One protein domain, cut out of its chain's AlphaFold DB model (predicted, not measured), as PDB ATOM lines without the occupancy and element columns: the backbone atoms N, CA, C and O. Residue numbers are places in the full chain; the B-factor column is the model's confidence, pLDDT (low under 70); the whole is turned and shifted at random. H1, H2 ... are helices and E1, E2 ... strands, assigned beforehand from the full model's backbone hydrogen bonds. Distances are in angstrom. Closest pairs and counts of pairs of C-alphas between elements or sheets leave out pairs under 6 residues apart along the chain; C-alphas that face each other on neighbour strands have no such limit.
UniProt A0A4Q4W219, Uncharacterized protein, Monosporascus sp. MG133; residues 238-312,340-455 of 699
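What this domain is: This is residues 238 to 312 and 340 to 455 of the 699 residues of an uncharacterized protein of Monosporascus sp. MG133 (UniProt A0A4Q4W219). One slab of five antiparallel strands has helices over one face: H1 and H2 lie side by side slanting over it, and H3 leads away past the edge strand E3 as an arm with H4 near its tip. Residues 443 to 450 of the unnamed last stretch pass over the other face, H5 sits at one end of the slab, and residues 307 to 312 of H1 and 399 to 404 stick out. The printed part has 191 residues, with five named helices and five named strands along the chain as E1 E2 E3 H1 E4 H2 H3 H4 E5 H5; the sheet order is E3 E2 E1 E5 E4, and the class is mixed, helices and strands. It is compact, with a radius of gyration of the C-alphas of 18.5 A and spans of 62 by 45 by 39 A.

How they stand to each other: E1, residues 250 to 257, E2, residues 264 to 269, and E3, residues 275 to 278, form a meander, each strand the antiparallel neighbour of the one before, with hairpins E1 and E2, and E2 and E3. N 254 and O 267 are 2.8 A apart, and N 276 and O 268 are 2.8 A apart, both within hydrogen-bond range. H1, residues 281 to 312, is on the sheet at a height of 8.6 A and has a kink of 26 degrees near residue 290. E4, residues 345 to 351, is an edge strand. H2, residues 368 to 379, is on the same face as H1, at a height of 9.6 A; they touch, closest at the C-alphas of Leu 294 and Pro 377, 5.2 A apart, at a shallow tilt of 14 degrees, opposite ways. H3, residues 383 to 398, is on the same face and only just stands up from the sheet, rising 41 degrees; its residues 383 to 390 touch H1, closest at the C-alphas of Ala 287 and Ile 386, 5.8 A apart. H4, residues 402 to 405, is not on the sheet and is apart from H3. E5, residues 419 to 425, is an inner strand, antiparallel to its neighbours E1 and E4: N 253 and O 422 are 2.8 A apart, and N 347 and O 423 are 2.9 A apart, both within hydrogen-bond range. H5, residues 427 to 435, only grazes the sheet, with residues 427 to 430. Every O i to N i+4 pair is within hydrogen-bond range in H3 and H5; in H1 25 of 28 are, in H2 7 of 8, and H4 is too short for such a pair.

Where its parts are: E1 begins at C-alpha 250 (44.346, 15.150, 45.536) and is 22.3 A long. H1 is 46.9 A long and ends at C-alpha 312 (49.068, 20.821, 74.967). E4 is 20.4 A long, H3 21.3 A and E5 20.0 A. H5 ends at C-alpha 435 (48.531, 29.350, 40.750).

The domain as a whole: The C-alphas of Asn 312 and Ser 403, the two farthest apart, are 63.4 A apart. Residues 313 to 339 are not printed; C-alphas 312 and 340 are 20.8 A apart across the cut. The links E4 to H2 and H4 to E5 are long. The mean pLDDT of the printed part is 79.6, and 45 residues are under 70, among them residues 238 to 245 and 396 to 416.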
ATOM      1  N   ASN A 238      51.156   6.299  41.383       56.66
ATOM      2  CA  ASN A 238      51.340   6.011  39.964       56.66
ATOM      3  C   ASN A 238      52.837   5.828  39.633       56.66
ATOM      4  O   ASN A 238      53.603   6.781  39.616       56.66
ATOM      5  N   ASN A 239      53.235   4.593  39.307       41.16
ATOM      6  CA  ASN A 239      54.548   4.248  38.728       41.16
ATOM      7  C   ASN A 239      54.612   4.486  37.206       41.16
ATOM      8  O   ASN A 239      55.547   4.053  36.532       41.16
ATOM      9  N   LYS A 240      53.585   5.116  36.631       41.44
ATOM     10  CA  LYS A 240      53.611   5.524  35.227       41.44
ATOM     11  C   LYS A 240      54.613   6.674  35.079       41.44
ATOM     12  O   LYS A 240      54.878   7.384  36.039       41.44
ATOM     13  N   LEU A 241      55.136   6.873  33.868       32.66
ATOM     14  CA  LEU A 241      56.119   7.895  33.447       32.66
ATOM     15  C   LEU A 241      55.743   9.373  33.767       32.66
ATOM     16  O   LEU A 241      56.381  10.301  33.268       32.66
ATOM     17  N   ALA A 242      54.706   9.604  34.573       37.38
ATOM     18  CA  ALA A 242      54.264  10.885  35.085       37.38
ATOM     19  C   ALA A 242      55.239  11.414  36.147       37.38
ATOM     20  O   ALA A 242      55.561  10.747  37.124       37.38
ATOM     21  N   ARG A 243      55.666  12.664  35.984       40.28
ATOM     22  CA  ARG A 243      56.546  13.395  36.909       40.28
ATOM     23  C   ARG A 243      55.863  13.839  38.220       40.28
ATOM     24  O   ARG A 243      56.318  14.804  38.828       40.28
ATOM     25  N   THR A 244      54.756  13.228  38.637       53.06
ATOM     26  CA  THR A 244      54.028  13.654  39.844       53.06
ATOM     27  C   THR A 244      54.738  13.153  41.098       53.06
ATOM     28  O   THR A 244      54.995  11.958  41.228       53.06
ATOM     29  N   SER A 245      55.088  14.066  42.008       63.66
ATOM     30  CA  SER A 245      55.672  13.716  43.304       63.66
ATOM     31  C   SER A 245      54.658  12.926  44.137       63.66
ATOM     32  O   SER A 245      53.466  13.221  44.117       63.66
ATOM     33  N   VAL A 246      55.130  11.944  44.915       71.25
ATOM     34  CA  VAL A 246      54.293  11.179  45.869       71.25
ATOM     35  C   VAL A 246      53.633  12.110  46.907       71.25
ATOM     36  O   VAL A 246      52.622  11.768  47.510       71.25
ATOM     37  N   THR A 247      54.174  13.319  47.077       77.81
ATOM     38  CA  THR A 247      53.723  14.361  48.007       77.81
ATOM     39  C   THR A 247      52.739  15.368  47.406       77.81
ATOM     40  O   THR A 247      52.139  16.134  48.155       77.81
ATOM     41  N   SER A 248      52.513  15.377  46.086       85.94
ATOM     42  CA  SER A 248      51.571  16.293  45.424       85.94
ATOM     43  C   SER A 248      50.391  15.533  44.827       85.94
ATOM     44  O   SER A 248      50.425  15.155  43.653       85.94
ATOM     45  N   TYR A 249      49.313  15.375  45.596       87.62
ATOM     46  CA  TYR A 249      48.102  14.707  45.120       87.62
ATOM     47  C   TYR A 249      46.810  15.317  45.685       87.62
ATOM     48  O   TYR A 249      46.789  16.042  46.686       87.62
ATOM     49  N   GLU A 250      45.703  14.984  45.027       89.38
ATOM     50  CA  GLU A 250      44.346  15.150  45.536       89.38
ATOM     51  C   GLU A 250      43.567  13.865  45.259       89.38
ATOM     52  O   GLU A 250      43.510  13.417  44.119       89.38
ATOM     53  N   ILE A 251      42.959  13.285  46.292       92.81
ATOM     54  CA  ILE A 251      41.954  12.232  46.149       92.81
ATOM     55  C   ILE A 251      40.616  12.856  46.515       92.81
ATOM     56  O   ILE A 251      40.436  13.348  47.631       92.81
ATOM     57  N   CYS A 252      39.671  12.851  45.584       93.44
ATOM     58  CA  CYS A 252      38.384  13.506  45.777       93.44
ATOM     59  C   CYS A 252      37.247  12.585  45.353       93.44
ATOM     60  O   CYS A 252      37.227  12.100  44.230       93.44
ATOM     61  N   ALA A 253      36.259  12.403  46.225       94.62
ATOM     62  CA  ALA A 253      35.050  11.638  45.961       94.62
ATOM     63  C   ALA A 253      33.819  12.519  46.192       94.62
ATOM     64  O   ALA A 253      33.710  13.198  47.219       94.62
ATOM     65  N   MET A 254      32.885  12.520  45.244       91.56
ATOM     66  CA  MET A 254      31.686  13.349  45.300       91.56
ATOM     67  C   MET A 254      30.460  12.598  44.789       91.56
ATOM     68  O   MET A 254      30.433  12.168  43.641       91.56
ATOM     69  N   VAL A 255      29.421  12.526  45.618       91.00
ATOM     70  CA  VAL A 255      28.067  12.121  45.236       91.00
ATOM     71  C   VAL A 255      27.185  13.357  45.230       91.00
ATOM     72  O   VAL A 255      26.978  13.985  46.274       91.00
ATOM     73  N   TYR A 256      26.652  13.691  44.062       85.62
ATOM     74  CA  TYR A 256      25.741  14.815  43.882       85.62
ATOM     75  C   TYR A 256      24.514  14.401  43.063       85.62
ATOM     76  O   TYR A 256      24.523  13.389  42.360       85.62
ATOM     77  N   GLU A 257      23.442  15.185  43.167       82.19
ATOM     78  CA  GLU A 257      22.270  15.036  42.305       82.19
ATOM     79  C   GLU A 257      22.455  15.866  41.034       82.19
ATOM     80  O   GLU A 257      22.751  17.065  41.090       82.19
ATOM     81  N   THR A 258      22.260  15.243  39.875       78.12
ATOM     82  CA  THR A 258      22.248  15.973  38.606       78.12
ATOM     83  C   THR A 258      21.075  16.949  38.560       78.12
ATOM     84  O   THR A 258      20.034  16.745  39.187       78.12
ATOM     85  N   GLY A 259      21.217  18.046  37.812       67.00
ATOM     86  CA  GLY A 259      20.143  19.036  37.751       67.00
ATOM     87  C   GLY A 259      18.874  18.521  37.049       67.00
ATOM     88  O   GLY A 259      17.757  18.861  37.426       67.00
ATOM     89  N   TYR A 260      18.996  17.673  36.029       71.75
ATOM     90  CA  TYR A 260      17.835  17.177  35.285       71.75
ATOM     91  C   TYR A 260      17.408  15.780  35.776       71.75
ATOM     92  O   TYR A 260      18.214  14.859  35.839       71.75
ATOM     93  N   GLU A 261      16.135  15.619  36.167       74.44
ATOM     94  CA  GLU A 261      15.551  14.411  36.806       74.44
ATOM     95  C   GLU A 261      16.180  13.959  38.143       74.44
ATOM     96  O   GLU A 261      15.658  13.031  38.768       74.44
ATOM     97  N   ARG A 262      17.229  14.637  38.631       78.12
ATOM     98  CA  ARG A 262      17.822  14.451  39.966       78.12
ATOM     99  C   ARG A 262      18.245  13.011  40.256       78.12
ATOM    100  O   ARG A 262      17.909  12.457  41.306       78.12
ATOM    101  N   PHE A 263      18.942  12.383  39.311       83.56
ATOM    102  CA  PHE A 263      19.575  11.093  39.577       83.56
ATOM    103  C   PHE A 263      20.930  11.319  40.257       83.56
ATOM    104  O   PHE A 263      21.607  12.315  40.003       83.56
ATOM    105  N   GLY A 264      21.306  10.412  41.159       87.38
ATOM    106  CA  GLY A 264      22.604  10.479  41.821       87.38
ATOM    107  C   GLY A 264      23.725  10.211  40.823       87.38
ATOM    108  O   GLY A 264      23.568   9.410  39.902       87.38
ATOM    109  N   THR A 265      24.855  10.880  40.987       90.75
ATOM    110  CA  THR A 265      26.083  10.591  40.244       90.75
ATOM    111  C   THR A 265      27.258  10.668  41.202       90.75
ATOM    112  O   THR A 265      27.390  11.633  41.957       90.75
ATOM    113  N   LEU A 266      28.095   9.637  41.171       93.44
ATOM    114  CA  LEU A 266      29.365   9.573  41.877       93.44
ATOM    115  C   LEU A 266      30.487   9.907  40.894       93.44
ATOM    116  O   LEU A 266      30.597   9.282  39.842       93.44
ATOM    117  N   VAL A 267      31.332  10.863  41.262       93.94
ATOM    118  CA  VAL A 267      32.571  11.209  40.559       93.94
ATOM    119  C   VAL A 267      33.721  11.080  41.541       93.94
ATOM    120  O   VAL A 267      33.619  11.507  42.691       93.94
ATOM    121  N   TYR A 268      34.810  10.490  41.080       94.50
ATOM    122  CA  TYR A 268      35.997  10.216  41.864       94.50
ATOM    123  C   TYR A 268      37.237  10.632  41.072       94.50
ATOM    124  O   TYR A 268      37.340  10.340  39.883       94.50
ATOM    125  N   GLN A 269      38.164  11.307  41.735       92.81
ATOM    126  CA  GLN A 269      39.498  11.621  41.242       92.81
ATOM    127  C   GLN A 269      40.502  10.885  42.123       92.81
ATOM    128  O   GLN A 269      40.444  11.002  43.351       92.81
ATOM    129  N   ASP A 270      41.393  10.122  41.500       89.31
ATOM    130  CA  ASP A 270      42.450   9.396  42.197       89.31
ATOM    131  C   ASP A 270      43.732  10.233  42.366       89.31
ATOM    132  O   ASP A 270      43.843  11.358  41.878       89.31
ATOM    133  N   ASN A 271      44.732   9.665  43.046       83.25
ATOM    134  CA  ASN A 271      46.018  10.334  43.265       83.25
ATOM    135  C   ASN A 271      46.845  10.546  41.981       83.25
ATOM    136  O   ASN A 271      47.766  11.360  41.983       83.25
ATOM    137  N   GLY A 272      46.529   9.834  40.898       77.44
ATOM    138  CA  GLY A 272      47.126   9.970  39.574       77.44
ATOM    139  C   GLY A 272      46.452  11.027  38.697       77.44
ATOM    140  O   GLY A 272      46.901  11.243  37.569       77.44
ATOM    141  N   ASN A 273      45.417  11.705  39.211       80.50
ATOM    142  CA  ASN A 273      44.485  12.548  38.457       80.50
ATOM    143  C   ASN A 273      43.677  11.785  37.392       80.50
ATOM    144  O   ASN A 273      43.168  12.404  36.456       80.50
ATOM    145  N   ASP A 274      43.535  10.467  37.524       87.12
ATOM    146  CA  ASP A 274      42.571   9.697  36.748       87.12
ATOM    147  C   ASP A 274      41.167   9.951  37.317       87.12
ATOM    148  O   ASP A 274      40.955  10.084  38.528       87.12
ATOM    149  N   PHE A 275      40.186  10.035  36.421       91.19
ATOM    150  CA  PHE A 275      38.802  10.325  36.772       91.19
ATOM    151  C   PHE A 275      37.927   9.109  36.544       91.19
ATOM    152  O   PHE A 275      37.916   8.507  35.468       91.19
ATOM    153  N   LEU A 276      37.134   8.787  37.553       93.44
ATOM    154  CA  LEU A 276      36.181   7.699  37.543       93.44
ATOM    155  C   LEU A 276      34.799   8.237  37.882       93.44
ATOM    156  O   LEU A 276      34.651   9.220  38.607       93.44
ATOM    157  N   GLY A 277      33.758   7.571  37.409       93.88
ATOM    158  CA  GLY A 277      32.418   7.888  37.878       93.88
ATOM    159  C   GLY A 277      31.409   6.795  37.614       93.88
ATOM    160  O   GLY A 277      31.664   5.873  36.845       93.88
ATOM    161  N   THR A 278      30.255   6.903  38.257       93.25
ATOM    162  CA  THR A 278      29.098   6.030  38.057       93.25
ATOM    163  C   THR A 278      27.808   6.806  38.290       93.25
ATOM    164  O   THR A 278      27.746   7.713  39.121       93.25
ATOM    165  N   SER A 279      26.771   6.453  37.543       91.25
ATOM    166  CA  SER A 279      25.401   6.956  37.704       91.25
ATOM    167  C   SER A 279      24.407   5.809  37.900       91.25
ATOM    168  O   SER A 279      23.188   5.994  37.804       91.25
ATOM    169  N   ASP A 280      24.928   4.603  38.121       90.25
ATOM    170  CA  ASP A 280      24.136   3.424  38.384       90.25
ATOM    171  C   ASP A 280      23.616   3.443  39.829       90.25
ATOM    172  O   ASP A 280      24.338   3.735  40.786       90.25
ATOM    173  N   ALA A 281      22.321   3.165  39.978       87.31
ATOM    174  CA  ALA A 281      21.643   3.288  41.257       87.31
ATOM    175  C   ALA A 281      22.090   2.224  42.271       87.31
ATOM    176  O   ALA A 281      22.119   2.535  43.462       87.31
ATOM    177  N   THR A 282      22.440   1.002  41.840       86.06
ATOM    178  CA  THR A 282      22.927  -0.043  42.755       86.06
ATOM    179  C   THR A 282      24.323   0.314  43.239       86.06
ATOM    180  O   THR A 282      24.560   0.296  44.445       86.06
ATOM    181  N   ASN A 283      25.196   0.786  42.346       89.31
ATOM    182  CA  ASN A 283      26.534   1.247  42.715       89.31
ATOM    183  C   ASN A 283      26.491   2.445  43.672       89.31
ATOM    184  O   ASN A 283      27.126   2.416  44.724       89.31
ATOM    185  N   ILE A 284      25.700   3.482  43.385       90.56
ATOM    186  CA  ILE A 284      25.581   4.651  44.279       90.56
ATOM    187  C   ILE A 284      25.038   4.253  45.653       90.56
ATOM    188  O   ILE A 284      25.467   4.789  46.679       90.56
ATOM    189  N   ASN A 285      24.101   3.311  45.685       87.88
ATOM    190  CA  ASN A 285      23.548   2.787  46.920       87.88
ATOM    191  C   ASN A 285      24.601   2.007  47.727       87.88
ATOM    192  O   ASN A 285      24.762   2.258  48.920       87.88
ATOM    193  N   SER A 286      25.368   1.136  47.067       86.69
ATOM    194  CA  SER A 286      26.477   0.388  47.670       86.69
ATOM    195  C   SER A 286      27.580   1.307  48.201       86.69
ATOM    196  O   SER A 286      28.120   1.062  49.278       86.69
ATOM    197  N   ALA A 287      27.856   2.416  47.510       91.75
ATOM    198  CA  ALA A 287      28.844   3.419  47.907       91.75
ATOM    199  C   ALA A 287      28.541   4.092  49.255       91.75
ATOM    200  O   ALA A 287      29.457   4.567  49.931       91.75
ATOM    201  N   ARG A 288      27.266   4.141  49.669       90.00
ATOM    202  CA  ARG A 288      26.848   4.836  50.895       90.00
ATOM    203  C   ARG A 288      27.537   4.272  52.135       90.00
ATOM    204  O   ARG A 288      27.917   5.058  53.001       90.00
ATOM    205  N   SER A 289      27.722   2.953  52.214       87.44
ATOM    206  CA  SER A 289      28.415   2.307  53.337       87.44
ATOM    207  C   SER A 289      29.872   2.761  53.432       87.44
ATOM    208  O   SER A 289      30.328   3.102  54.526       87.44
ATOM    209  N   SER A 290      30.564   2.883  52.292       91.25
ATOM    210  CA  SER A 290      31.926   3.426  52.225       91.25
ATOM    211  C   SER A 290      31.990   4.877  52.687       91.25
ATOM    212  O   SER A 290      32.828   5.216  53.519       91.25
ATOM    213  N   PHE A 291      31.063   5.728  52.233       93.38
ATOM    214  CA  PHE A 291      30.999   7.122  52.686       93.38
ATOM    215  C   PHE A 291      30.672   7.253  54.175       93.38
ATOM    216  O   PHE A 291      31.212   8.129  54.843       93.38
ATOM    217  N   HIS A 292      29.806   6.392  54.710       90.69
ATOM    218  CA  HIS A 292      29.452   6.428  56.123       90.69
ATOM    219  C   HIS A 292      30.622   6.010  57.018       90.69
ATOM    220  O   HIS A 292      30.890   6.655  58.029       90.69
ATOM    221  N   MET A 293      31.345   4.956  56.633       90.69
ATOM    222  CA  MET A 293      32.568   4.540  57.315       90.69
ATOM    223  C   MET A 293      33.642   5.626  57.253       90.69
ATOM    224  O   MET A 293      34.220   5.961  58.282       90.69
ATOM    225  N   LEU A 294      33.838   6.242  56.086       93.75
ATOM    226  CA  LEU A 294      34.758   7.364  55.932       93.75
ATOM    227  C   LEU A 294      34.374   8.550  56.833       93.75
ATOM    228  O   LEU A 294      35.234   9.083  57.527       93.75
ATOM    229  N   ASP A 295      33.099   8.946  56.883       92.56
ATOM    230  CA  ASP A 295      32.637  10.024  57.771       92.56
ATOM    231  C   ASP A 295      32.947   9.723  59.246       92.56
ATOM    232  O   ASP A 295      33.430  10.598  59.966       92.56
ATOM    233  N   GLN A 296      32.733   8.483  59.691       91.56
ATOM    234  CA  GLN A 296      33.063   8.065  61.054       91.56
ATOM    235  C   GLN A 296      34.568   8.130  61.334       91.56
ATOM    236  O   GLN A 296      34.959   8.726  62.340       91.56
ATOM    237  N   SER A 297      35.408   7.587  60.446       92.62
ATOM    238  CA  SER A 297      36.870   7.637  60.582       92.62
ATOM    239  C   SER A 297      37.378   9.080  60.628       92.62
ATOM    240  O   SER A 297      38.169   9.443  61.495       92.62
ATOM    241  N   VAL A 298      36.866   9.958  59.764       92.88
ATOM    242  CA  VAL A 298      37.301  11.360  59.706       92.88
ATOM    243  C   VAL A 298      36.825  12.160  60.925       92.88
ATOM    244  O   VAL A 298      37.586  12.957  61.483       92.88
ATOM    245  N   ARG A 299      35.592  11.938  61.404       92.25
ATOM    246  CA  ARG A 299      35.102  12.542  62.658       92.25
ATOM    247  C   ARG A 299      35.916  12.070  63.863       92.25
ATOM    248  O   ARG A 299      36.209  12.883  64.741       92.25
ATOM    249  N   HIS A 300      36.306  10.796  63.883       92.06
ATOM    250  CA  HIS A 300      37.160  10.228  64.920       92.06
ATOM    251  C   HIS A 300      38.538  10.900  64.943       92.06
ATOM    252  O   HIS A 300      38.908  11.491  65.960       92.06
ATOM    253  N   VAL A 301      39.231  10.942  63.801       92.19
ATOM    254  CA  VAL A 301      40.528  11.624  63.645       92.19
ATOM    255  C   VAL A 301      40.442  13.095  64.071       92.19
ATOM    256  O   VAL A 301      41.270  13.579  64.844       92.19
ATOM    257  N   ARG A 302      39.382  13.815  63.671       92.06
ATOM    258  CA  ARG A 302      39.166  15.206  64.106       92.06
ATOM    259  C   ARG A 302      39.052  15.334  65.627       92.06
ATOM    260  O   ARG A 302      39.568  16.302  66.189       92.06
ATOM    261  N   SER A 303      38.358  14.409  66.292       91.19
ATOM    262  CA  SER A 303      38.227  14.432  67.754       91.19
ATOM    263  C   SER A 303      39.574  14.230  68.448       91.19
ATOM    264  O   SER A 303      39.917  15.018  69.328       91.19
ATOM    265  N   GLN A 304      40.391  13.290  67.966       90.62
ATOM    266  CA  GLN A 304      41.731  13.048  68.497       90.62
ATOM    267  C   GLN A 304      42.649  14.266  68.353       90.62
ATOM    268  O   GLN A 304      43.306  14.666  69.315       90.62
ATOM    269  N   ILE A 305      42.663  14.904  67.176       89.50
ATOM    270  CA  ILE A 305      43.474  16.107  66.924       89.50
ATOM    271  C   ILE A 305      43.057  17.246  67.865       89.50
ATOM    272  O   ILE A 305      43.907  17.960  68.415       89.50
ATOM    273  N   ARG A 306      41.749  17.410  68.097       88.69
ATOM    274  CA  ARG A 306      41.222  18.418  69.026       88.69
ATOM    275  C   ARG A 306      41.644  18.131  70.467       88.69
ATOM    276  O   ARG A 306      42.053  19.054  71.174       88.69
ATOM    277  N   ASP A 307      41.582  16.875  70.886       87.31
ATOM    278  CA  ASP A 307      41.925  16.460  72.245       87.31
ATOM    279  C   ASP A 307      43.435  16.565  72.512       87.31
ATOM    280  O   ASP A 307      43.844  17.050  73.570       87.31
ATOM    281  N   ALA A 308      44.276  16.211  71.535       83.62
ATOM    282  CA  ALA A 308      45.723  16.418  71.594       83.62
ATOM    283  C   ALA A 308      46.078  17.913  71.714       83.62
ATOM    284  O   ALA A 308      46.899  18.304  72.548       83.62
ATOM    285  N   SER A 309      45.392  18.765  70.946       81.75
ATOM    286  CA  SER A 309      45.564  20.220  71.010       81.75
ATOM    287  C   SER A 309      45.165  20.786  72.380       81.75
ATOM    288  O   SER A 309      45.887  21.605  72.947       81.75
ATOM    289  N   ALA A 310      44.058  20.313  72.963       77.94
ATOM    290  CA  ALA A 310      43.595  20.748  74.282       77.94
ATOM    291  C   ALA A 310      44.555  20.343  75.420       77.94
ATOM    292  O   ALA A 310      44.786  21.126  76.346       77.94
ATOM    293  N   ARG A 311      45.162  19.149  75.344       74.50
ATOM    294  CA  ARG A 311      46.169  18.690  76.322       74.50
ATOM    295  C   ARG A 311      47.430  19.558  76.299       74.50
ATOM    296  O   ARG A 311      47.935  19.919  77.362       74.50
ATOM    297  N   ASN A 312      47.884  19.968  75.115       64.69
ATOM    298  CA  ASN A 312      49.068  20.821  74.967       64.69
ATOM    299  C   ASN A 312      48.865  22.253  75.494       64.69
ATOM    300  O   ASN A 312      49.816  22.867  75.981       64.69
ATOM    301  N   GLU A 340      60.133  17.775  56.850       82.12
ATOM    302  CA  GLU A 340      59.002  18.697  56.777       82.12
ATOM    303  C   GLU A 340      57.702  17.920  56.516       82.12
ATOM    304  O   GLU A 340      57.671  16.954  55.746       82.12
ATOM    305  N   SER A 341      56.636  18.333  57.206       86.62
ATOM    306  CA  SER A 341      55.279  17.829  56.979       86.62
ATOM    307  C   SER A 341      54.830  18.191  55.564       86.62
ATOM    308  O   SER A 341      55.079  19.300  55.091       86.62
ATOM    309  N   VAL A 342      54.158  17.259  54.893       87.06
ATOM    310  CA  VAL A 342      53.586  17.452  53.550       87.06
ATOM    311  C   VAL A 342      52.331  18.344  53.594       87.06
ATOM    312  O   VAL A 342      51.866  18.824  52.555       87.06
ATOM    313  N   GLY A 343      51.782  18.597  54.786       89.19
ATOM    314  CA  GLY A 343      50.636  19.480  54.978       89.19
ATOM    315  C   GLY A 343      49.343  18.846  54.472       89.19
ATOM    316  O   GLY A 343      48.548  19.485  53.776       89.19
ATOM    317  N   THR A 344      49.140  17.561  54.761       91.94
ATOM    318  CA  THR A 344      47.978  16.821  54.257       91.94
ATOM    319  C   THR A 344      46.707  17.253  54.973       91.94
ATOM    320  O   THR A 344      46.633  17.244  56.197       91.94
ATOM    321  N   GLN A 345      45.667  17.602  54.222       93.19
ATOM    322  CA  GLN A 345      44.398  18.063  54.778       93.19
ATOM    323  C   GLN A 345      43.205  17.322  54.181       93.19
ATOM    324  O   GLN A 345      43.180  16.993  52.995       93.19
ATOM    325  N   ILE A 346      42.179  17.115  55.006       91.88
ATOM    326  CA  ILE A 346      40.897  16.556  54.585       91.88
ATOM    327  C   ILE A 346      39.769  17.568  54.764       91.88
ATOM    328  O   ILE A 346      39.614  18.192  55.813       91.88
ATOM    329  N   SER A 347      38.951  17.720  53.726       89.94
ATOM    330  CA  SER A 347      37.730  18.524  53.734       89.94
ATOM    331  C   SER A 347      36.548  17.657  53.322       89.94
ATOM    332  O   SER A 347      36.652  16.869  52.381       89.94
ATOM    333  N   TRP A 348      35.424  17.769  54.029       89.50
ATOM    334  CA  TRP A 348      34.259  16.946  53.724       89.50
ATOM    335  C   TRP A 348      32.931  17.601  54.093       89.50
ATOM    336  O   TRP A 348      32.836  18.436  54.995       89.50
ATOM    337  N   SER A 349      31.886  17.183  53.389       86.44
ATOM    338  CA  SER A 349      30.489  17.455  53.708       86.44
ATOM    339  C   SER A 349      29.669  16.219  53.371       86.44
ATOM    340  O   SER A 349      29.684  15.758  52.229       86.44
ATOM    341  N   TYR A 350      28.953  15.681  54.351       87.19
ATOM    342  CA  TYR A 350      28.192  14.449  54.194       87.19
ATOM    343  C   TYR A 350      26.784  14.640  54.743       87.19
ATOM    344  O   TYR A 350      26.609  15.081  55.874       87.19
ATOM    345  N   SER A 351      25.776  14.353  53.923       86.25
ATOM    346  CA  SER A 351      24.361  14.488  54.276       86.25
ATOM    347  C   SER A 351      23.647  13.164  53.982       86.25
ATOM    348  O   SER A 351      23.104  12.991  52.885       86.25
ATOM    349  N   PRO A 352      23.643  12.210  54.937       80.94
ATOM    350  CA  PRO A 352      23.149  10.847  54.718       80.94
ATOM    351  C   PRO A 352      21.647  10.770  54.405       80.94
ATOM    352  O   PRO A 352      21.216   9.824  53.754       80.94
ATOM    353  N   ASN A 353      20.859  11.750  54.861       76.94
ATOM    354  CA  ASN A 353      19.402  11.796  54.682       76.94
ATOM    355  C   ASN A 353      18.929  13.123  54.049       76.94
ATOM    356  O   ASN A 353      17.789  13.535  54.243       76.94
ATOM    357  N   GLY A 354      19.821  13.852  53.366       63.12
ATOM    358  CA  GLY A 354      19.490  15.139  52.738       63.12
ATOM    359  C   GLY A 354      19.264  16.317  53.702       63.12
ATOM    360  O   GLY A 354      18.905  17.403  53.253       63.12
ATOM    361  N   SER A 355      19.483  16.138  55.009       56.97
ATOM    362  CA  SER A 355      19.562  17.239  55.973       56.97
ATOM    363  C   SER A 355      20.939  17.893  55.897       56.97
ATOM    364  O   SER A 355      21.937  17.194  56.073       56.97
ATOM    365  N   ASP A 356      20.974  19.205  55.652       54.53
ATOM    366  CA  ASP A 356      22.193  20.020  55.601       54.53
ATOM    367  C   ASP A 356      22.966  19.909  56.927       54.53
ATOM    368  O   ASP A 356      22.644  20.588  57.904       54.53
ATOM    369  N   ASP A 357      23.978  19.044  56.961       50.50
ATOM    370  CA  ASP A 357      24.964  19.036  58.038       50.50
ATOM    371  C   ASP A 357      25.953  20.187  57.786       50.50
ATOM    372  O   ASP A 357      26.312  20.491  56.642       50.50
ATOM    373  N   SER A 358      26.351  20.885  58.849       52.56
ATOM    374  CA  SER A 358      27.197  22.080  58.763       52.56
ATOM    375  C   SER A 358      28.493  21.799  57.999       52.56
ATOM    376  O   SER A 358      29.145  20.787  58.259       52.56
ATOM    377  N   LEU A 359      28.896  22.716  57.106       54.44
ATOM    378  CA  LEU A 359      30.208  22.688  56.453       54.44
ATOM    379  C   LEU A 359      31.301  22.523  57.515       54.44
ATOM    380  O   LEU A 359      31.573  23.437  58.298       54.44
ATOM    381  N   ASN A 360      31.921  21.347  57.541       65.50
ATOM    382  CA  ASN A 360      33.078  21.104  58.377       65.50
ATOM    383  C   ASN A 360      34.280  21.782  57.719       65.50
ATOM    384  O   ASN A 360      34.556  21.571  56.538       65.50
ATOM    385  N   GLY A 361      34.971  22.635  58.480       67.88
ATOM    386  CA  GLY A 361      36.234  23.215  58.033       67.88
ATOM    387  C   GLY A 361      37.276  22.124  57.748       67.88
ATOM    388  O   GLY A 361      37.162  21.026  58.301       67.88
ATOM    389  N   PRO A 362      38.276  22.414  56.898       83.19
ATOM    390  CA  PRO A 362      39.354  21.474  56.618       83.19
ATOM    391  C   PRO A 362      40.089  21.095  57.910       83.19
ATOM    392  O   PRO A 362      40.251  21.918  58.815       83.19
ATOM    393  N   VAL A 363      40.515  19.839  57.997       89.38
ATOM    394  CA  VAL A 363      41.298  19.301  59.114       89.38
ATOM    395  C   VAL A 363      42.682  18.932  58.597       89.38
ATOM    396  O   VAL A 363      42.792  18.159  57.649       89.38
ATOM    397  N   LEU A 364      43.716  19.487  59.229       92.12
ATOM    398  CA  LEU A 364      45.113  19.156  58.956       92.12
ATOM    399  C   LEU A 364      45.474  17.834  59.647       92.12
ATOM    400  O   LEU A 364      45.249  17.686  60.850       92.12
ATOM    401  N   LEU A 365      46.003  16.882  58.885       91.56
ATOM    402  CA  LEU A 365      46.409  15.555  59.336       91.56
ATOM    403  C   LEU A 365      47.919  15.575  59.591       91.56
ATOM    404  O   LEU A 365      48.708  15.484  58.661       91.56
ATOM    405  N   ASN A 366      48.315  15.718  60.856       86.75
ATOM    406  CA  ASN A 366      49.723  15.921  61.232       86.75
ATOM    407  C   ASN A 366      50.541  14.619  61.327       86.75
ATOM    408  O   ASN A 366      51.749  14.677  61.549       86.75
ATOM    409  N   SER A 367      49.892  13.455  61.245       92.56
ATOM    410  CA  SER A 367      50.539  12.143  61.293       92.56
ATOM    411  C   SER A 367      50.120  11.300  60.102       92.56
ATOM    412  O   SER A 367      48.999  11.416  59.593       92.56
ATOM    413  N   MET A 368      51.006  10.400  59.681       92.88
ATOM    414  CA  MET A 368      50.681   9.465  58.615       92.88
ATOM    415  C   MET A 368      49.630   8.443  59.071       92.88
ATOM    416  O   MET A 368      48.840   7.985  58.251       92.88
ATOM    417  N   ASP A 369      49.533   8.166  60.374       93.81
ATOM    418  CA  ASP A 369      48.459   7.341  60.938       93.81
ATOM    419  C   ASP A 369      47.071   7.915  60.632       93.81
ATOM    420  O   ASP A 369      46.169   7.217  60.157       93.81
ATOM    421  N   HIS A 370      46.911   9.229  60.825       94.50
ATOM    422  CA  HIS A 370      45.676   9.947  60.515       94.50
ATOM    423  C   HIS A 370      45.406   9.993  59.010       94.50
ATOM    424  O   HIS A 370      44.256   9.844  58.590       94.50
ATOM    425  N   VAL A 371      46.456  10.144  58.195       94.06
ATOM    426  CA  VAL A 371      46.358  10.087  56.729       94.06
ATOM    427  C   VAL A 371      45.867   8.716  56.271       94.06
ATOM    428  O   VAL A 371      44.880   8.659  55.543       94.06
ATOM    429  N   ILE A 372      46.496   7.618  56.699       94.69
ATOM    430  CA  ILE A 372      46.132   6.245  56.304       94.69
ATOM    431  C   ILE A 372      44.712   5.916  56.769       94.69
ATOM    432  O   ILE A 372      43.913   5.375  55.995       94.69
ATOM    433  N   THR A 373      44.369   6.326  57.996       95.44
ATOM    434  CA  THR A 373      43.034   6.143  58.574       95.44
ATOM    435  C   THR A 373      41.941   6.763  57.699       95.44
ATOM    436  O   THR A 373      40.902   6.144  57.484       95.44
ATOM    437  N   ALA A 374      42.170   7.950  57.126       94.81
ATOM    438  CA  ALA A 374      41.214   8.596  56.222       94.81
ATOM    439  C   ALA A 374      41.325   8.122  54.758       94.81
ATOM    440  O   ALA A 374      40.316   8.004  54.061       94.81
ATOM    441  N   MET A 375      42.540   7.850  54.276       94.56
ATOM    442  CA  MET A 375      42.835   7.555  52.872       94.56
ATOM    443  C   MET A 375      42.254   6.212  52.422       94.56
ATOM    444  O   MET A 375      41.660   6.140  51.349       94.56
ATOM    445  N   ILE A 376      42.384   5.152  53.224       94.69
ATOM    446  CA  ILE A 376      41.912   3.815  52.833       94.69
ATOM    447  C   ILE A 376      40.380   3.768  52.677       94.69
ATOM    448  O   ILE A 376      39.920   3.392  51.596       94.69
ATOM    449  N   PRO A 377      39.563   4.208  53.657       94.62
ATOM    450  CA  PRO A 377      38.115   4.307  53.471       94.62
ATOM    451  C   PRO A 377      37.720   5.204  52.289       94.62
ATOM    452  O   PRO A 377      36.743   4.904  51.604       94.62
ATOM    453  N   LEU A 378      38.489   6.264  52.002       95.06
ATOM    454  CA  LEU A 378      38.264   7.132  50.843       95.06
ATOM    455  C   LEU A 378      38.502   6.394  49.519       95.06
ATOM    456  O   LEU A 378      37.667   6.494  48.622       95.06
ATOM    457  N   ILE A 379      39.557   5.590  49.399       94.38
ATOM    458  CA  ILE A 379      39.804   4.755  48.209       94.38
ATOM    459  C   ILE A 379      38.659   3.748  47.991       94.38
ATOM    460  O   ILE A 379      38.248   3.499  46.852       94.38
ATOM    461  N   MET A 380      38.064   3.239  49.074       93.69
ATOM    462  CA  MET A 380      36.895   2.348  49.019       93.69
ATOM    463  C   MET A 380      35.596   3.038  48.563       93.69
ATOM    464  O   MET A 380      34.585   2.364  48.351       93.69
ATOM    465  N   THR A 381      35.602   4.363  48.379       95.00
ATOM    466  CA  THR A 381      34.516   5.109  47.712       95.00
ATOM    467  C   THR A 381      34.697   5.206  46.193       95.00
ATOM    468  O   THR A 381      33.861   5.800  45.514       95.00
ATOM    469  N   SER A 382      35.771   4.642  45.631       94.38
ATOM    470  CA  SER A 382      36.000   4.664  44.185       94.38
ATOM    471  C   SER A 382      34.966   3.803  43.433       94.38
ATOM    472  O   SER A 382      34.624   2.707  43.887       94.38
ATOM    473  N   PRO A 383      34.483   4.237  42.250       94.12
ATOM    474  CA  PRO A 383      33.529   3.468  41.446       94.12
ATOM    475  C   PRO A 383      33.988   2.044  41.111       94.12
ATOM    476  O   PRO A 383      33.156   1.146  41.040       94.12
ATOM    477  N   ILE A 384      35.298   1.819  40.944       91.12
ATOM    478  CA  ILE A 384      35.863   0.480  40.716       91.12
ATOM    479  C   ILE A 384      35.695  -0.395  41.961       91.12
ATOM    480  O   ILE A 384      35.172  -1.502  41.852       91.12
ATOM    481  N   ALA A 385      36.087   0.097  43.143       91.94
ATOM    482  CA  ALA A 385      35.922  -0.651  44.387       91.94
ATOM    483  C   ALA A 385      34.441  -0.951  44.654       91.94
ATOM    484  O   ALA A 385      34.082  -2.085  44.954       91.94
ATOM    485  N   ILE A 386      33.562   0.032  44.455       92.06
ATOM    486  CA  ILE A 386      32.111  -0.125  44.623       92.06
ATOM    487  C   ILE A 386      31.537  -1.171  43.670       92.06
ATOM    488  O   ILE A 386      30.735  -1.995  44.095       92.06
ATOM    489  N   HIS A 387      31.956  -1.171  42.405       90.12
ATOM    490  CA  HIS A 387      31.532  -2.171  41.425       90.12
ATOM    491  C   HIS A 387      31.997  -3.582  41.808       90.12
ATOM    492  O   HIS A 387      31.268  -4.552  41.623       90.12
ATOM    493  N   HIS A 388      33.196  -3.721  42.380       88.00
ATOM    494  CA  HIS A 388      33.658  -5.001  42.920       88.00
ATOM    495  C   HIS A 388      32.880  -5.422  44.175       88.00
ATOM    496  O   HIS A 388      32.570  -6.603  44.305       88.00
ATOM    497  N   ILE A 389      32.513  -4.482  45.055       87.19
ATOM    498  CA  ILE A 389      31.635  -4.744  46.206       87.19
ATOM    499  C   ILE A 389      30.264  -5.215  45.714       87.19
ATOM    500  O   ILE A 389      29.784  -6.244  46.172       87.19
ATOM    501  N   GLU A 390      29.652  -4.512  44.757       84.69
ATOM    502  CA  GLU A 390      28.357  -4.881  44.172       84.69
ATOM    503  C   GLU A 390      28.406  -6.276  43.547       84.69
ATOM    504  O   GLU A 390      27.622  -7.140  43.930       84.69
ATOM    505  N   LYS A 391      29.399  -6.551  42.695       82.62
ATOM    506  CA  LYS A 391      29.621  -7.895  42.149       82.62
ATOM    507  C   LYS A 391      29.838  -8.950  43.224       82.62
ATOM    508  O   LYS A 391      29.391 -10.079  43.050       82.62
ATOM    509  N   PHE A 392      30.552  -8.627  44.299       82.06
ATOM    510  CA  PHE A 392      30.785  -9.570  45.385       82.06
ATOM    511  C   PHE A 392      29.493  -9.880  46.141       82.06
ATOM    512  O   PHE A 392      29.199 -11.054  46.355       82.06
ATOM    513  N   ILE A 393      28.690  -8.864  46.472       78.06
ATOM    514  CA  ILE A 393      27.350  -9.050  47.042       78.06
ATOM    515  C   ILE A 393      26.508  -9.888  46.091       78.06
ATOM    516  O   ILE A 393      25.874 -10.844  46.528       78.06
ATOM    517  N   ASP A 394      26.530  -9.588  44.795       74.56
ATOM    518  CA  ASP A 394      25.765 -10.328  43.806       74.56
ATOM    519  C   ASP A 394      26.229 -11.790  43.714       74.56
ATOM    520  O   ASP A 394      25.417 -12.707  43.717       74.56
ATOM    521  N   LEU A 395      27.528 -12.072  43.712       72.38
ATOM    522  CA  LEU A 395      28.034 -13.449  43.695       72.38
ATOM    523  C   LEU A 395      27.717 -14.202  44.992       72.38
ATOM    524  O   LEU A 395      27.327 -15.373  44.941       72.38
ATOM    525  N   ALA A 396      27.847 -13.531  46.137       69.62
ATOM    526  CA  ALA A 396      27.550 -14.091  47.451       69.62
ATOM    527  C   ALA A 396      26.045 -14.331  47.652       69.62
ATOM    528  O   ALA A 396      25.666 -15.307  48.285       69.62
ATOM    529  N   THR A 397      25.190 -13.478  47.077       65.25
ATOM    530  CA  THR A 397      23.727 -13.517  47.244       65.25
ATOM    531  C   THR A 397      23.035 -14.335  46.147       65.25
ATOM    532  O   THR A 397      22.004 -14.962  46.389       65.25
ATOM    533  N   PHE A 398      23.530 -14.294  44.902       54.69
ATOM    534  CA  PHE A 398      22.941 -14.917  43.696       54.69
ATOM    535  C   PHE A 398      23.587 -16.239  43.302       54.69
ATOM    536  O   PHE A 398      23.106 -16.898  42.381       54.69
ATOM    537  N   GLY A 399      24.595 -16.680  44.050       53.81
ATOM    538  CA  GLY A 399      25.111 -18.040  43.989       53.81
ATOM    539  C   GLY A 399      24.161 -19.123  44.529       53.81
ATOM    540  O   GLY A 399      24.540 -20.292  44.441       53.81
ATOM    541  N   ASP A 400      22.986 -18.748  45.055       51.00
ATOM    542  CA  ASP A 400      21.980 -19.629  45.667       51.00
ATOM    543  C   ASP A 400      20.826 -19.985  44.707       51.00
ATOM    544  O   ASP A 400      20.440 -19.210  43.827       51.00
ATOM    545  N   VAL A 401      20.238 -21.175  44.875       47.84
ATOM    546  CA  VAL A 401      19.278 -21.766  43.922       47.84
ATOM    547  C   VAL A 401      17.977 -20.940  43.803       47.84
ATOM    548  O   VAL A 401      17.425 -20.498  44.813       47.84
ATOM    549  N   PRO A 402      17.397 -20.791  42.589       46.06
ATOM    550  CA  PRO A 402      16.200 -19.971  42.334       46.06
ATOM    551  C   PRO A 402      14.953 -20.295  43.179       46.06
ATOM    552  O   PRO A 402      14.066 -19.453  43.311       46.06
ATOM    553  N   SER A 403      14.849 -21.510  43.728       45.16
ATOM    554  CA  SER A 403      13.643 -22.012  44.403       45.16
ATOM    555  C   SER A 403      13.439 -21.461  45.822       45.16
ATOM    556  O   SER A 403      12.306 -21.170  46.192       45.16
ATOM    557  N   GLU A 404      14.503 -21.271  46.610       44.00
ATOM    558  CA  GLU A 404      14.420 -20.681  47.965       44.00
ATOM    559  C   GLU A 404      14.288 -19.151  47.917       44.00
ATOM    560  O   GLU A 404      13.709 -18.531  48.807       44.00
ATOM    561  N   ARG A 405      14.712 -18.536  46.813       49.25
ATOM    562  CA  ARG A 405      14.571 -17.095  46.557       49.25
ATOM    563  C   ARG A 405      13.143 -16.637  46.298       49.25
ATOM    564  O   ARG A 405      12.817 -15.495  46.605       49.25
ATOM    565  N   GLN A 406      12.278 -17.507  45.775       50.19
ATOM    566  CA  GLN A 406      10.841 -17.208  45.735       50.19
ATOM    567  C   GLN A 406      10.246 -17.100  47.147       50.19
ATOM    568  O   GLN A 406       9.246 -16.410  47.323       50.19
ATOM    569  N   LEU A 407      10.871 -17.745  48.140       47.91
ATOM    570  CA  LEU A 407      10.432 -17.735  49.535       47.91
ATOM    571  C   LEU A 407      11.064 -16.583  50.340       47.91
ATOM    572  O   LEU A 407      10.349 -15.977  51.131       47.91
ATOM    573  N   ASN A 408      12.340 -16.233  50.108       49.09
ATOM    574  CA  ASN A 408      13.044 -15.135  50.794       49.09
ATOM    575  C   ASN A 408      13.884 -14.273  49.823       49.09
ATOM    576  O   ASN A 408      15.088 -14.492  49.682       49.09
ATOM    577  N   PRO A 409      13.291 -13.277  49.140       55.88
ATOM    578  CA  PRO A 409      14.055 -12.368  48.294       55.88
ATOM    579  C   PRO A 409      14.911 -11.430  49.157       55.88
ATOM    580  O   PRO A 409      14.379 -10.525  49.804       55.88
ATOM    581  N   ILE A 410      16.236 -11.614  49.138       54.31
ATOM    582  CA  ILE A 410      17.183 -10.630  49.679       54.31
ATOM    583  C   ILE A 410      17.079  -9.390  48.792       54.31
ATOM    584  O   ILE A 410      17.430  -9.417  47.612       54.31
ATOM    585  N   LYS A 411      16.513  -8.316  49.341       56.19
ATOM    586  CA  LYS A 411      16.467  -7.020  48.671       56.19
ATOM    587  C   LYS A 411      17.651  -6.204  49.174       56.19
ATOM    588  O   LYS A 411      17.698  -5.959  50.379       56.19
ATOM    589  N   PRO A 412      18.559  -5.759  48.288       58.53
ATOM    590  CA  PRO A 412      19.572  -4.787  48.659       58.53
ATOM    591  C   PRO A 412      18.891  -3.607  49.346       58.53
ATOM    592  O   PRO A 412      17.849  -3.131  48.879       58.53
ATOM    593  N   ARG A 413      19.445  -3.161  50.472       63.44
ATOM    594  CA  ARG A 413      18.887  -2.041  51.227       63.44
ATOM    595  C   ARG A 413      18.847  -0.813  50.327       63.44
ATOM    596  O   ARG A 413      19.892  -0.271  50.002       63.44
ATOM    597  N   SER A 414      17.658  -0.382  49.915       64.19
ATOM    598  CA  SER A 414      17.499   0.865  49.171       64.19
ATOM    599  C   SER A 414      17.586   2.020  50.154       64.19
ATOM    600  O   SER A 414      16.702   2.200  50.995       64.19
ATOM    601  N   TYR A 415      18.666   2.774  50.074       64.56
ATOM    602  CA  TYR A 415      18.864   3.960  50.874       64.56
ATOM    603  C   TYR A 415      18.177   5.171  50.239       64.56
ATOM    604  O   TYR A 415      18.103   5.296  49.015       64.56
ATOM    605  N   ASP A 416      17.704   6.086  51.089       67.25
ATOM    606  CA  ASP A 416      17.256   7.401  50.640       67.25
ATOM    607  C   ASP A 416      18.413   8.170  49.989       67.25
ATOM    608  O   ASP A 416      19.599   7.882  50.207       67.25
ATOM    609  N   ARG A 417      18.051   9.175  49.186       79.50
ATOM    610  CA  ARG A 417      19.010  10.032  48.488       79.50
ATOM    611  C   ARG A 417      19.956  10.697  49.491       79.50
ATOM    612  O   ARG A 417      19.516  11.238  50.504       79.50
ATOM    613  N   TYR A 418      21.249  10.666  49.186       87.00
ATOM    614  CA  TYR A 418      22.295  11.275  50.001       87.00
ATOM    615  C   TYR A 418      23.245  12.085  49.122       87.00
ATOM    616  O   TYR A 418      23.367  11.839  47.921       87.00
ATOM    617  N   THR A 419      23.933  13.042  49.737       87.00
ATOM    618  CA  THR A 419      25.047  13.755  49.104       87.00
ATOM    619  C   THR A 419      26.298  13.574  49.945       87.00
ATOM    620  O   THR A 419      26.241  13.485  51.177       87.00
ATOM    621  N   ALA A 420      27.435  13.463  49.273       89.75
ATOM    622  CA  ALA A 420      28.719  13.243  49.912       89.75
ATOM    623  C   ALA A 420      29.802  13.999  49.155       89.75
ATOM    624  O   ALA A 420      29.813  14.024  47.928       89.75
ATOM    625  N   PHE A 421      30.726  14.599  49.884       90.94
ATOM    626  CA  PHE A 421      31.937  15.188  49.343       90.94
ATOM    627  C   PHE A 421      33.051  14.929  50.340       90.94
ATOM    628  O   PHE A 421      32.913  15.297  51.504       90.94
ATOM    629  N   PHE A 422      34.132  14.321  49.877       92.75
ATOM    630  CA  PHE A 422      35.350  14.104  50.641       92.75
ATOM    631  C   PHE A 422      36.532  14.402  49.732       92.75
ATOM    632  O   PHE A 422      36.600  13.894  48.615       92.75
ATOM    633  N   CYS A 423      37.448  15.235  50.200       93.00
ATOM    634  CA  CYS A 423      38.648  15.606  49.471       93.00
ATOM    635  C   CYS A 423      39.841  15.582  50.422       93.00
ATOM    636  O   CYS A 423      39.860  16.329  51.403       93.00
ATOM    637  N   LEU A 424      40.809  14.722  50.112       92.56
ATOM    638  CA  LEU A 424      42.114  14.631  50.748       92.56
ATOM    639  C   LEU A 424      43.136  15.265  49.802       92.56
ATOM    640  O   LEU A 424      43.301  14.798  48.679       92.56
ATOM    641  N   THR A 425      43.803  16.333  50.227       91.81
ATOM    642  CA  THR A 425      44.748  17.075  49.383       91.81
ATOM    643  C   THR A 425      45.983  17.480  50.173       91.81
ATOM    644  O   THR A 425      45.907  17.678  51.384       91.81
ATOM    645  N   THR A 426      47.116  17.608  49.490       91.06
ATOM    646  CA  THR A 426      48.365  18.092  50.081       91.06
ATOM    647  C   THR A 426      48.573  19.581  49.824       91.06
ATOM    648  O   THR A 426      47.993  20.160  48.896       91.06
ATOM    649  N   GLU A 427      49.402  20.224  50.646       88.62
ATOM    650  CA  GLU A 427      49.693  21.654  50.521       88.62
ATOM    651  C   GLU A 427      50.348  21.978  49.169       88.62
ATOM    652  O   GLU A 427      49.908  22.894  48.467       88.62
ATOM    653  N   GLU A 428      51.320  21.160  48.747       87.56
ATOM    654  CA  GLU A 428      51.989  21.276  47.444       87.56
ATOM    655  C   GLU A 428      50.963  21.296  46.297       87.56
ATOM    656  O   GLU A 428      50.944  22.231  45.492       87.56
ATOM    657  N   HIS A 429      50.029  20.338  46.272       87.25
ATOM    658  CA  HIS A 429      48.989  20.288  45.246       87.25
ATOM    659  C   HIS A 429      48.058  21.511  45.309       87.25
ATOM    660  O   HIS A 429      47.714  22.099  44.278       87.25
ATOM    661  N   GLY A 430      47.676  21.937  46.516       84.56
ATOM    662  CA  GLY A 430      46.845  23.119  46.736       84.56
ATOM    663  C   GLY A 430      47.458  24.392  46.148       84.56
ATOM    664  O   GLY A 430      46.770  25.130  45.437       84.56
ATOM    665  N   THR A 431      48.753  24.627  46.372       85.50
ATOM    666  CA  THR A 431      49.461  25.800  45.829       85.50
ATOM    667  C   THR A 431      49.520  25.784  44.299       85.50
ATOM    668  O   THR A 431      49.245  26.804  43.658       85.50
ATOM    669  N   VAL A 432      49.764  24.616  43.691       85.31
ATOM    670  CA  VAL A 432      49.737  24.443  42.232       85.31
ATOM    671  C   VAL A 432      48.357  24.794  41.673       85.31
ATOM    672  O   VAL A 432      48.270  25.561  40.713       85.31
ATOM    673  N   GLN A 433      47.269  24.317  42.286       83.75
ATOM    674  CA  GLN A 433      45.901  24.629  41.842       83.75
ATOM    675  C   GLN A 433      45.529  26.109  42.018       83.75
ATOM    676  O   GLN A 433      44.763  26.653  41.217       83.75
ATOM    677  N   GLN A 434      46.063  26.782  43.040       81.25
ATOM    678  CA  GLN A 434      45.843  28.215  43.263       81.25
ATOM    679  C   GLN A 434      46.590  29.086  42.249       81.25
ATOM    680  O   GLN A 434      46.078  30.134  41.861       81.25
ATOM    681  N   SER A 435      47.762  28.643  41.782       82.88
ATOM    682  CA  SER A 435      48.531  29.350  40.750       82.88
ATOM    683  C   SER A 435      47.904  29.291  39.349       82.88
ATOM    684  O   SER A 435      48.258  30.097  38.488       82.88
ATOM    685  N   ARG A 436      46.963  28.364  39.114       81.12
ATOM    686  CA  ARG A 436      46.252  28.231  37.834       81.12
ATOM    687  C   ARG A 436      45.285  29.392  37.612       81.12
ATOM    688  O   ARG A 436      44.583  29.830  38.530       81.12
ATOM    689  N   GLY A 437      45.213  29.853  36.366       75.62
ATOM    690  CA  GLY A 437      44.318  30.918  35.943       75.62
ATOM    691  C   GLY A 437      42.838  30.559  36.136       75.62
ATOM    692  O   GLY A 437      42.479  29.403  36.374       75.62
ATOM    693  N   PRO A 438      41.933  31.547  36.039       70.19
ATOM    694  CA  PRO A 438      40.499  31.297  36.146       70.19
ATOM    695  C   PRO A 438      39.984  30.384  35.026       70.19
ATOM    696  O   PRO A 438      39.062  29.615  35.275       70.19
ATOM    697  N   ASP A 439      40.579  30.440  33.832       70.00
ATOM    698  CA  ASP A 439      40.127  29.687  32.657       70.00
ATOM    699  C   ASP A 439      40.765  28.297  32.513       70.00
ATOM    700  O   ASP A 439      40.261  27.484  31.736       70.00
ATOM    701  N   ASP A 440      41.799  28.001  33.304       77.38
ATOM    702  CA  ASP A 440      42.474  26.702  33.320       77.38
ATOM    703  C   ASP A 440      41.593  25.618  33.961       77.38
ATOM    704  O   ASP A 440      40.771  25.904  34.845       77.38
ATOM    705  N   ALA A 441      41.775  24.351  33.564       78.69
ATOM    706  CA  ALA A 441      41.143  23.252  34.285       78.69
ATOM    707  C   ALA A 441      41.703  23.144  35.706       78.69
ATOM    708  O   ALA A 441      42.908  23.267  35.960       78.69
ATOM    709  N   LYS A 442      40.797  22.871  36.640       83.38
ATOM    710  CA  LYS A 442      41.093  22.652  38.054       83.38
ATOM    711  C   LYS A 442      40.677  21.247  38.457       83.38
ATOM    712  O   LYS A 442      39.908  20.599  37.747       83.38
ATOM    713  N   SER A 443      41.192  20.791  39.591       85.69
ATOM    714  CA  SER A 443      40.839  19.488  40.148       85.69
ATOM    715  C   SER A 443      39.361  19.403  40.558       85.69
ATOM    716  O   SER A 443      38.646  20.413  40.639       85.69
ATOM    717  N   LEU A 444      38.884  18.186  40.822       86.31
ATOM    718  CA  LEU A 444      37.488  17.893  41.141       86.31
ATOM    719  C   LEU A 444      36.993  18.676  42.361       86.31
ATOM    720  O   LEU A 444      35.830  19.087  42.397       86.31
ATOM    721  N   SER A 445      37.864  18.961  43.331       83.19
ATOM    722  CA  SER A 445      37.505  19.742  44.518       83.19
ATOM    723  C   SER A 445      37.081  21.190  44.212       83.19
ATOM    724  O   SER A 445      36.345  21.795  45.004       83.19
ATOM    725  N   TYR A 446      37.479  21.723  43.049       78.44
ATOM    726  CA  TYR A 446      37.110  23.040  42.514       78.44
ATOM    727  C   TYR A 446      35.988  22.971  41.461       78.44
ATOM    728  O   TYR A 446      35.589  24.006  40.921       78.44
ATOM    729  N   ALA A 447      35.465  21.779  41.155       77.44
ATOM    730  CA  ALA A 447      34.470  21.599  40.107       77.44
ATOM    731  C   ALA A 447      33.149  22.323  40.417       77.44
ATOM    732  O   ALA A 447      32.684  22.390  41.558       77.44
ATOM    733  N   LEU A 448      32.480  22.797  39.360       70.56
ATOM    734  CA  LEU A 448      31.179  23.472  39.461       70.56
ATOM    735  C   LEU A 448      30.093  22.585  40.091       70.56
ATOM    736  O   LEU A 448      29.190  23.112  40.733       70.56
ATOM    737  N   MET A 449      30.215  21.259  39.954       72.88
ATOM    738  CA  MET A 449      29.317  20.256  40.550       72.88
ATOM    739  C   MET A 449      29.252  20.335  42.079       72.88
ATOM    740  O   MET A 449      28.239  19.979  42.669       72.88
ATOM    741  N   ARG A 450      30.302  20.865  42.723       67.56
ATOM    742  CA  ARG A 450      30.342  21.055  44.175       67.56
ATOM    743  C   ARG A 450      29.388  22.141  44.669       67.56
ATOM    744  O   ARG A 450      29.004  22.154  45.837       67.56
ATOM    745  N   ARG A 451      29.038  23.102  43.812       63.84
ATOM    746  CA  ARG A 451      28.110  24.177  44.175       63.84
ATOM    747  C   ARG A 451      26.730  23.530  44.315       63.84
ATOM    748  O   ARG A 451      26.248  22.982  43.329       63.84
ATOM    749  N   LYS A 452      26.157  23.539  45.533       57.03
ATOM    750  CA  LYS A 452      24.892  22.864  45.901       57.03
ATOM    751  C   LYS A 452      23.902  22.870  44.738       57.03
ATOM    752  O   LYS A 452      23.282  23.898  44.483       57.03
ATOM    753  N   ASN A 453      23.764  21.707  44.099       51.97
ATOM    754  CA  ASN A 453      23.010  21.482  42.872       51.97
ATOM    755  C   ASN A 453      23.456  22.410  41.736       51.97
ATOM    756  O   ASN A 453      23.098  23.579  41.743       51.97
ATOM    757  N   LEU A 454      24.191  21.863  40.763       51.62
ATOM    758  CA  LEU A 454      24.545  22.433  39.454       51.62
ATOM    759  C   LEU A 454      23.559  23.501  38.922       51.62
ATOM    760  O   LEU A 454      22.801  23.220  38.001       51.62
ATOM    761  N   TYR A 455      23.565  24.734  39.448       52.91
ATOM    762  CA  TYR A 455      22.595  25.771  39.077       52.91
ATOM    763  C   TYR A 455      23.158  27.175  39.188       52.91
ATOM    764  O   TYR A 455      23.239  27.747  40.271       52.91
TER     765      TYR A 455